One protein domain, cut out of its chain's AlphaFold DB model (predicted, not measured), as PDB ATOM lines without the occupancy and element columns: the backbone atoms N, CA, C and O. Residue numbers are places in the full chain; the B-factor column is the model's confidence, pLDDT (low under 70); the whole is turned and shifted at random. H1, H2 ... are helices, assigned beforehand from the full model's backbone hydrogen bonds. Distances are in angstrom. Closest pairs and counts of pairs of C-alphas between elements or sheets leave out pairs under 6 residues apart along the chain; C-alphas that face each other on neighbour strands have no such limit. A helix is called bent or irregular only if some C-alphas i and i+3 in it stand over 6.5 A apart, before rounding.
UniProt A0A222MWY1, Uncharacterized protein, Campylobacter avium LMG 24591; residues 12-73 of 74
ATOM      1  N   GLN A  12     -38.001 -26.126  15.517       88.69
ATOM      2  CA  GLN A  12     -37.811 -26.868  14.260       88.69
ATOM      3  C   GLN A  12     -38.298 -26.097  13.024       88.69
ATOM      4  O   GLN A  12     -37.937 -26.417  11.894       88.69
ATOM      5  N   VAL A  13     -39.081 -25.032  13.222       91.44
ATOM      6  CA  VAL A  13     -39.642 -24.206  12.137       91.44
ATOM      7  C   VAL A  13     -38.551 -23.563  11.284       91.44
ATOM      8  O   VAL A  13     -38.723 -23.438  10.075       91.44
ATOM      9  N   MET A  14     -37.421 -23.181  11.890       90.38
ATOM     10  CA  MET A  14     -36.277 -22.668  11.130       90.38
ATOM     11  C   MET A  14     -35.708 -23.735  10.189       90.38
ATOM     12  O   MET A  14     -35.451 -23.439   9.026       90.38
ATOM     13  N   GLY A  15     -35.590 -24.987  10.643       92.38
ATOM     14  CA  GLY A  15     -35.183 -26.105   9.788       92.38
ATOM     15  C   GLY A  15     -36.155 -26.329   8.629       92.38
ATOM     16  O   GLY A  15     -35.731 -26.502   7.488       92.38
ATOM     17  N   LEU A  16     -37.459 -26.223   8.891       92.50
ATOM     18  CA  LEU A  16     -38.494 -26.356   7.863       92.50
ATOM     19  C   LEU A  16     -38.442 -25.219   6.825       92.50
ATOM     20  O   LEU A  16     -38.589 -25.458   5.627       92.50
ATOM     21  N   TRP A  17     -38.166 -23.990   7.269       90.75
ATOM     22  CA  TRP A  17     -37.952 -22.839   6.389       90.75
ATOM     23  C   TRP A  17     -36.740 -23.034   5.465       90.75
ATOM     24  O   TRP A  17     -36.823 -22.794   4.255       90.75
ATOM     25  N   PHE A  18     -35.622 -23.522   6.011       93.56
ATOM     26  CA  PHE A  18     -34.429 -23.825   5.219       93.56
ATOM     27  C   PHE A  18     -34.657 -24.980   4.246       93.56
ATOM     28  O   PHE A  18     -34.268 -24.870   3.086       93.56
ATOM     29  N   ALA A  19     -35.341 -26.044   4.674       95.50
ATOM     30  CA  ALA A  19     -35.691 -27.163   3.804       95.50
ATOM     31  C   ALA A  19     -36.549 -26.706   2.613       95.50
ATOM     32  O   ALA A  19     -36.272 -27.083   1.476       95.50
ATOM     33  N   SER A  20     -37.529 -25.823   2.849       94.56
ATOM     34  CA  SER A  20     -38.327 -25.216   1.776       94.56
ATOM     35  C   SER A  20     -37.464 -24.424   0.789       94.56
ATOM     36  O   SER A  20     -37.667 -24.527  -0.419       94.56
ATOM     37  N   SER A  21     -36.500 -23.644   1.283       95.50
ATOM     38  CA  SER A  21     -35.597 -22.852   0.434       95.50
ATOM     39  C   SER A  21     -34.661 -23.740  -0.394       95.50
ATOM     40  O   SER A  21     -34.484 -23.515  -1.589       95.50
ATOM     41  N   ALA A  22     -34.097 -24.783   0.221       96.75
ATOM     42  CA  ALA A  22     -33.245 -25.753  -0.461       96.75
ATOM     43  C   ALA A  22     -34.009 -26.493  -1.568       96.75
ATOM     44  O   ALA A  22     -33.512 -26.609  -2.686       96.75
ATOM     45  N   LEU A  23     -35.243 -26.919  -1.288       96.69
ATOM     46  CA  LEU A  23     -36.111 -27.554  -2.276       96.69
ATOM     47  C   LEU A  23     -36.433 -26.608  -3.442       96.69
ATOM     48  O   LEU A  23     -36.350 -27.019  -4.597       96.69
ATOM     49  N   GLY A  24     -36.720 -25.333  -3.161       94.44
ATOM     50  CA  GLY A  24     -36.917 -24.313  -4.194       94.44
ATOM     51  C   GLY A  24     -35.699 -24.152  -5.108       94.44
ATOM     52  O   GLY A  24     -35.848 -24.131  -6.328       94.44
ATOM     53  N   ASN A  25     -34.491 -24.127  -4.539       94.69
ATOM     54  CA  ASN A  25     -33.249 -24.045  -5.311       94.69
ATOM     55  C   ASN A  25     -33.011 -25.286  -6.187       94.69
ATOM     56  O   ASN A  25     -32.575 -25.149  -7.328       94.69
ATOM     57  N   VAL A  26     -33.334 -26.487  -5.695       94.25
ATOM     58  CA  VAL A  26     -33.247 -27.723  -6.494       94.25
ATOM     59  C   VAL A  26     -34.212 -27.673  -7.679       94.25
ATOM     60  O   VAL A  26     -33.809 -27.934  -8.812       94.25
ATOM     61  N   VAL A  27     -35.468 -27.280  -7.447       91.38
ATOM     62  CA  VAL A  27     -36.469 -27.134  -8.514       91.38
ATOM     63  C   VAL A  27     -36.038 -26.071  -9.528       91.38
ATOM     64  O   VAL A  27     -36.122 -26.309 -10.731       91.38
ATOM     65  N   ALA A  28     -35.512 -24.932  -9.070       89.88
ATOM     66  CA  ALA A  28     -34.992 -23.885  -9.945       89.88
ATOM     67  C   ALA A  28     -33.818 -24.377 -10.806       89.88
ATOM     68  O   ALA A  28     -33.770 -24.073 -11.996       89.88
ATOM     69  N   GLY A  29     -32.917 -25.186 -10.241       89.19
ATOM     70  CA  GLY A  29     -31.826 -25.820 -10.985       89.19
ATOM     71  C   GLY A  29     -32.323 -26.778 -12.072       89.19
ATOM     72  O   GLY A  29     -31.822 -26.747 -13.192       89.19
ATOM     73  N   LEU A  30     -33.350 -27.584 -11.782       87.56
ATOM     74  CA  LEU A  30     -33.945 -28.522 -12.745       87.56
ATOM     75  C   LEU A  30     -34.696 -27.813 -13.882       87.56
ATOM     76  O   LEU A  30     -34.596 -28.217 -15.042       87.56
ATOM     77  N   ILE A  31     -35.447 -26.758 -13.558       84.56
ATOM     78  CA  ILE A  31     -36.189 -25.971 -14.551       84.56
ATOM     79  C   ILE A  31     -35.219 -25.133 -15.388       84.56
ATOM     80  O   ILE A  31     -35.297 -25.157 -16.612       84.56
ATOM     81  N   GLY A  32     -34.265 -24.452 -14.747       82.50
ATOM     82  CA  GLY A  32     -33.249 -23.642 -15.419       82.50
ATOM     83  C   GLY A  32     -32.291 -24.465 -16.284       82.50
ATOM     84  O   GLY A  32     -31.921 -24.024 -17.366       82.50
ATOM     85  N   GLY A  33     -31.953 -25.690 -15.869       79.88
ATOM     86  CA  GLY A  33     -31.118 -26.607 -16.651       79.88
ATOM     87  C   GLY A  33     -31.784 -27.138 -17.928       79.88
ATOM     88  O   GLY A  33     -31.086 -27.513 -18.865       79.88
ATOM     89  N   ASN A  34     -33.122 -27.133 -18.006       70.31
ATOM     90  CA  ASN A  34     -33.874 -27.513 -19.213       70.31
ATOM     91  C   ASN A  34     -33.922 -26.405 -20.283       70.31
ATOM     92  O   ASN A  34     -34.387 -26.638 -21.402       70.31
ATOM     93  N   VAL A  35     -33.434 -25.207 -19.959       65.56
ATOM     94  CA  VAL A  35     -33.358 -24.062 -20.867       65.56
ATOM     95  C   VAL A  35     -32.027 -24.104 -21.630       65.56
ATOM     96  O   VAL A  35     -31.125 -23.306 -21.401       65.56
ATOM     97  N   ALA A  36     -31.874 -25.077 -22.527       60.47
ATOM     98  CA  ALA A  36     -30.760 -25.118 -23.479       60.47
ATOM     99  C   ALA A  36     -31.133 -24.418 -24.803       60.47
ATOM    100  O   ALA A  36     -32.312 -24.330 -25.154       60.47
ATOM    101  N   ASN A  37     -30.117 -23.944 -25.536       56.88
ATOM    102  CA  ASN A  37     -30.206 -23.042 -26.701       56.88
ATOM    103  C   ASN A  37     -31.194 -23.450 -27.820       56.88
ATOM    104  O   ASN A  37     -31.671 -22.575 -28.536       56.88
ATOM    105  N   ASP A  38     -31.575 -24.726 -27.929       61.38
ATOM    106  CA  ASP A  38     -32.549 -25.204 -28.927       61.38
ATOM    107  C   ASP A  38     -34.025 -25.012 -28.520       61.38
ATOM    108  O   ASP A  38     -34.928 -25.200 -29.332       61.38
ATOM    109  N   LYS A  39     -34.308 -24.630 -27.264       62.28
ATOM    110  CA  LYS A  39     -35.676 -24.499 -26.719       62.28
ATOM    111  C   LYS A  39     -36.057 -23.078 -26.302       62.28
ATOM    112  O   LYS A  39     -37.037 -22.902 -25.581       62.28
ATOM    113  N   ILE A  40     -35.343 -22.059 -26.783       65.12
ATOM    114  CA  ILE A  40     -35.606 -20.642 -26.457       65.12
ATOM    115  C   ILE A  40     -37.040 -20.221 -26.831       65.12
ATOM    116  O   ILE A  40     -37.644 -19.400 -26.146       65.12
ATOM    117  N   GLN A  41     -37.640 -20.830 -27.857       71.88
ATOM    118  CA  GLN A  41     -39.038 -20.569 -28.223       71.88
ATOM    119  C   GLN A  41     -40.046 -20.995 -27.138       71.88
ATOM    120  O   GLN A  41     -41.105 -20.386 -27.029       71.88
ATOM    121  N   ASN A  42     -39.702 -21.976 -26.295       75.25
ATOM    122  CA  ASN A  42     -40.554 -22.469 -25.204       75.25
ATOM    123  C   ASN A  42     -40.361 -21.686 -23.896       75.25
ATOM    124  O   ASN A  42     -40.997 -21.975 -22.884       75.25
ATOM    125  N   LEU A  43     -39.475 -20.688 -23.889       80.44
ATOM    126  CA  LEU A  43     -39.176 -19.886 -22.709       80.44
ATOM    127  C   LEU A  43     -40.419 -19.147 -22.168       80.44
ATOM    128  O   LEU A  43     -40.682 -19.254 -20.967       80.44
ATOM    129  N   PRO A  44     -41.235 -18.471 -23.006       85.31
ATOM    130  CA  PRO A  44     -42.458 -17.817 -22.538       85.31
ATOM    131  C   PRO A  44     -43.466 -18.801 -21.937       85.31
ATOM    132  O   PRO A  44     -44.162 -18.452 -20.988       85.31
ATOM    133  N   GLU A  45     -43.524 -20.031 -22.449       85.94
ATOM    134  CA  GLU A  45     -44.429 -21.068 -21.951       85.94
ATOM    135  C   GLU A  45     -44.009 -21.559 -20.559       85.94
ATOM    136  O   GLU A  45     -44.835 -21.624 -19.649       85.94
ATOM    137  N   ILE A  46     -42.710 -21.798 -20.347       85.50
ATOM    138  CA  ILE A  46     -42.162 -22.203 -19.043       85.50
ATOM    139  C   ILE A  46     -42.366 -21.098 -17.995       85.50
ATOM    140  O   ILE A  46     -42.857 -21.364 -16.897       85.50
ATOM    141  N   PHE A  47     -42.026 -19.847 -18.319       88.19
ATOM    142  CA  PHE A  47     -42.231 -18.730 -17.392       88.19
ATOM    143  C   PHE A  47     -43.716 -18.420 -17.169       88.19
ATOM    144  O   PHE A  47     -44.105 -18.099 -16.047       88.19
ATOM    145  N   GLY A  48     -44.557 -18.569 -18.196       90.69
ATOM    146  CA  GLY A  48     -46.009 -18.449 -18.081       90.69
ATOM    147  C   GLY A  48     -46.590 -19.492 -17.127       90.69
ATOM    148  O   GLY A  48     -47.358 -19.149 -16.229       90.69
ATOM    149  N   PHE A  49     -46.150 -20.745 -17.240       90.06
ATOM    150  CA  PHE A  49     -46.517 -21.808 -16.310       90.06
ATOM    151  C   PHE A  49     -46.085 -21.496 -14.869       90.06
ATOM    152  O   PHE A  49     -46.892 -21.628 -13.948       90.06
ATOM    153  N   LEU A  50     -44.851 -21.018 -14.661       91.50
ATOM    154  CA  LEU A  50     -44.367 -20.596 -13.338       91.50
ATOM    155  C   LEU A  50     -45.220 -19.464 -12.748       91.50
ATOM    156  O   LEU A  50     -45.584 -19.513 -11.571       91.50
ATOM    157  N   ALA A  51     -45.580 -18.467 -13.559       94.00
ATOM    158  CA  ALA A  51     -46.432 -17.361 -13.138       94.00
ATOM    159  C   ALA A  51     -47.838 -17.840 -12.740       94.00
ATOM    160  O   ALA A  51     -48.350 -17.443 -11.692       94.00
ATOM    161  N   ILE A  52     -48.436 -18.742 -13.525       95.31
ATOM    162  CA  ILE A  52     -49.736 -19.349 -13.209       95.31
ATOM    163  C   ILE A  52     -49.647 -20.156 -11.909       95.31
ATOM    164  O   ILE A  52     -50.510 -20.011 -11.046       95.31
ATOM    165  N   MET A  53     -48.593 -20.952 -11.711       93.62
ATOM    166  CA  MET A  53     -48.394 -21.730 -10.482       93.62
ATOM    167  C   MET A  53     -48.270 -20.844  -9.234       93.62
ATOM    168  O   MET A  53     -48.867 -21.142  -8.192       93.62
ATOM    169  N   LEU A  54     -47.561 -19.718  -9.336       94.69
ATOM    170  CA  LEU A  54     -47.492 -18.720  -8.265       94.69
ATOM    171  C   LEU A  54     -48.860 -18.077  -8.006       94.69
ATOM    172  O   LEU A  54     -49.254 -17.909  -6.851       94.69
ATOM    173  N   PHE A  55     -49.613 -17.767  -9.062       96.38
ATOM    174  CA  PHE A  55     -50.944 -17.180  -8.946       96.38
ATOM    175  C   PHE A  55     -51.955 -18.137  -8.299       96.38
ATOM    176  O   PHE A  55     -52.715 -17.739  -7.415       96.38
ATOM    177  N   VAL A  56     -51.923 -19.421  -8.659       96.75
ATOM    178  CA  VAL A  56     -52.731 -20.471  -8.019       96.75
ATOM    179  C   VAL A  56     -52.358 -20.613  -6.543       96.75
ATOM    180  O   VAL A  56     -53.244 -20.662  -5.691       96.75
ATOM    181  N   SER A  57     -51.063 -20.603  -6.217       94.12
ATOM    182  CA  SER A  57     -50.587 -20.648  -4.828       94.12
ATOM    183  C   SER A  57     -51.083 -19.447  -4.016       94.12
ATOM    184  O   SER A  57     -51.520 -19.600  -2.873       94.12
ATOM    185  N   PHE A  58     -51.085 -18.255  -4.619       95.62
ATOM    186  CA  PHE A  58     -51.661 -17.054  -4.022       95.62
ATOM    187  C   PHE A  58     -53.163 -17.209  -3.762       95.62
ATOM    188  O   PHE A  58     -53.606 -16.962  -2.641       95.62
ATOM    189  N   LEU A  59     -53.944 -17.651  -4.753       97.12
ATOM    190  CA  LEU A  59     -55.388 -17.863  -4.604       97.12
ATOM    191  C   LEU A  59     -55.704 -18.872  -3.498       97.12
ATOM    192  O   LEU A  59     -56.594 -18.632  -2.679       97.12
ATOM    193  N   LEU A  60     -54.944 -19.966  -3.431       95.75
ATOM    194  CA  LEU A  60     -55.092 -20.996  -2.408       95.75
ATOM    195  C   LEU A  60     -54.848 -20.426  -1.001       95.75
ATOM    196  O   LEU A  60     -55.670 -20.596  -0.098       95.75
ATOM    197  N   LEU A  61     -53.747 -19.691  -0.814       92.94
ATOM    198  CA  LEU A  61     -53.436 -19.041   0.462       92.94
ATOM    199  C   LEU A  61     -54.448 -17.948   0.814       92.94
ATOM    200  O   LEU A  61     -54.812 -17.802   1.982       92.94
ATOM    201  N   PHE A  62     -54.929 -17.198  -0.176       94.06
ATOM    202  CA  PHE A  62     -55.926 -16.154   0.016       94.06
ATOM    203  C   PHE A  62     -57.263 -16.733   0.487       94.06
ATOM    204  O   PHE A  62     -57.831 -16.237   1.462       94.06
ATOM    205  N   ALA A  63     -57.722 -17.828  -0.124       94.75
ATOM    206  CA  ALA A  63     -58.914 -18.553   0.313       94.75
ATOM    207  C   ALA A  63     -58.753 -19.093   1.748       94.75
ATOM    208  O   ALA A  63     -59.636 -18.928   2.592       94.75
ATOM    209  N   CYS A  64     -57.583 -19.651   2.069       93.69
ATOM    210  CA  CYS A  64     -57.271 -20.182   3.397       93.69
ATOM    211  C   CYS A  64     -56.948 -19.108   4.451       93.69
ATOM    212  O   CYS A  64     -56.880 -19.423   5.643       93.69
ATOM    213  N   LYS A  65     -56.793 -17.832   4.071       91.25
ATOM    214  CA  LYS A  65     -56.380 -16.732   4.962       91.25
ATOM    215  C   LYS A  65     -57.218 -16.668   6.237       91.25
ATOM    216  O   LYS A  65     -56.675 -16.529   7.332       91.25
ATOM    217  N   LYS A  66     -58.547 -16.763   6.113       85.75
ATOM    218  CA  LYS A  66     -59.467 -16.675   7.261       85.75
ATOM    219  C   LYS A  66     -59.226 -17.808   8.264       85.75
ATOM    220  O   LYS A  66     -59.265 -17.568   9.467       85.75
ATOM    221  N   PHE A  67     -58.944 -19.013   7.773       87.69
ATOM    222  CA  PHE A  67     -58.645 -20.181   8.596       87.69
ATOM    223  C   PHE A  67     -57.275 -20.060   9.277       87.69
ATOM    224  O   PHE A  67     -57.173 -20.232  10.489       87.69
ATOM    225  N   ILE A  68     -56.248 -19.646   8.529       87.00
ATOM    226  CA  ILE A  68     -54.892 -19.424   9.052       87.00
ATOM    227  C   ILE A  68     -54.901 -18.374  10.174       87.00
ATOM    228  O   ILE A  68     -54.307 -18.580  11.230       87.00
ATOM    229  N   MET A  69     -55.630 -17.268   9.994       83.06
ATOM    230  CA  MET A  69     -55.754 -16.232  11.027       83.06
ATOM    231  C   MET A  69     -56.526 -16.698  12.265       83.06
ATOM    232  O   MET A  69     -56.297 -16.159  13.345       83.06
ATOM    233  N   LYS A  70     -57.435 -17.671  12.129       81.25
ATOM    234  CA  LYS A  70     -58.135 -18.271  13.271       81.25
ATOM    235  C   LYS A  70     -57.163 -19.077  14.135       81.25
ATOM    236  O   LYS A  70     -57.181 -18.915  15.346       81.25
ATOM    237  N   ILE A  71     -56.297 -19.876  13.510       79.06
ATOM    238  CA  ILE A  71     -55.265 -20.662  14.206       79.06
ATOM    239  C   ILE A  71     -54.211 -19.748  14.836       79.06
ATOM    240  O   ILE A  71     -53.803 -19.981  15.958       79.06
ATOM    241  N   ALA A  72     -53.809 -18.671  14.159       75.38
ATOM    242  CA  ALA A  72     -52.791 -17.753  14.679       75.38
ATOM    243  C   ALA A  72     -53.244 -16.887  15.876       75.38
ATOM    244  O   ALA A  72     -52.415 -16.188  16.463       75.38
ATOM    245  N   LYS A  73     -54.551 -16.842  16.168       61.69
ATOM    246  CA  LYS A  73     -55.137 -16.117  17.310       61.69
ATOM    247  C   LYS A  73     -55.528 -17.036  18.473       61.69
ATOM    248  O   LYS A  73     -55.831 -16.506  19.538       61.69
TER     249      LYS A  73
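AT A GLANCE: This is residues 12 to 73 of the 74 residues of an uncharacterized protein of Campylobacter avium LMG 24591 (UniProt A0A222MWY1). Two long helices, the longer H2 and the shorter H1, make an open, flat V, joined at its point by a tight link; the far part of H2 kinks. The legs leave the space between them empty. The printed part has 62 residues with two named helices, H1 then H2, and no named strand: all helix. It is only just extended, close to loose, with a radius of gyration of the C-alphas of 16.2 A and spans of 52 by 27 by 6 A.

IN THESE COORDINATES: H2, residues 37 to 71, measures 48.0 A from first to last C-alpha and ends at C-alpha 71 (-55.265, -20.662, 14.206). H1, residues 12 to 33, measures 31.6 A and begins at C-alpha 12 (-37.811, -26.868, 14.260).

HOW THE PARTS SIT: H2 is irregular, with C-alphas 38 and 41 8.0 A apart, and has a kink of 52 degrees near residue 64. H1 and H2 are only just apart, their closest C-alphas 8.4 A from each other. In H1 every O i to N i+4 pair is within hydrogen-bond range; in H2, 24 of 31 are.

THE WHOLE: The C-alphas farthest apart, of Asp 38 and Lys 73, are 52.3 A apart. The printed part has no cut. Residues 35 to 40 and residue 73 have pLDDT under 70.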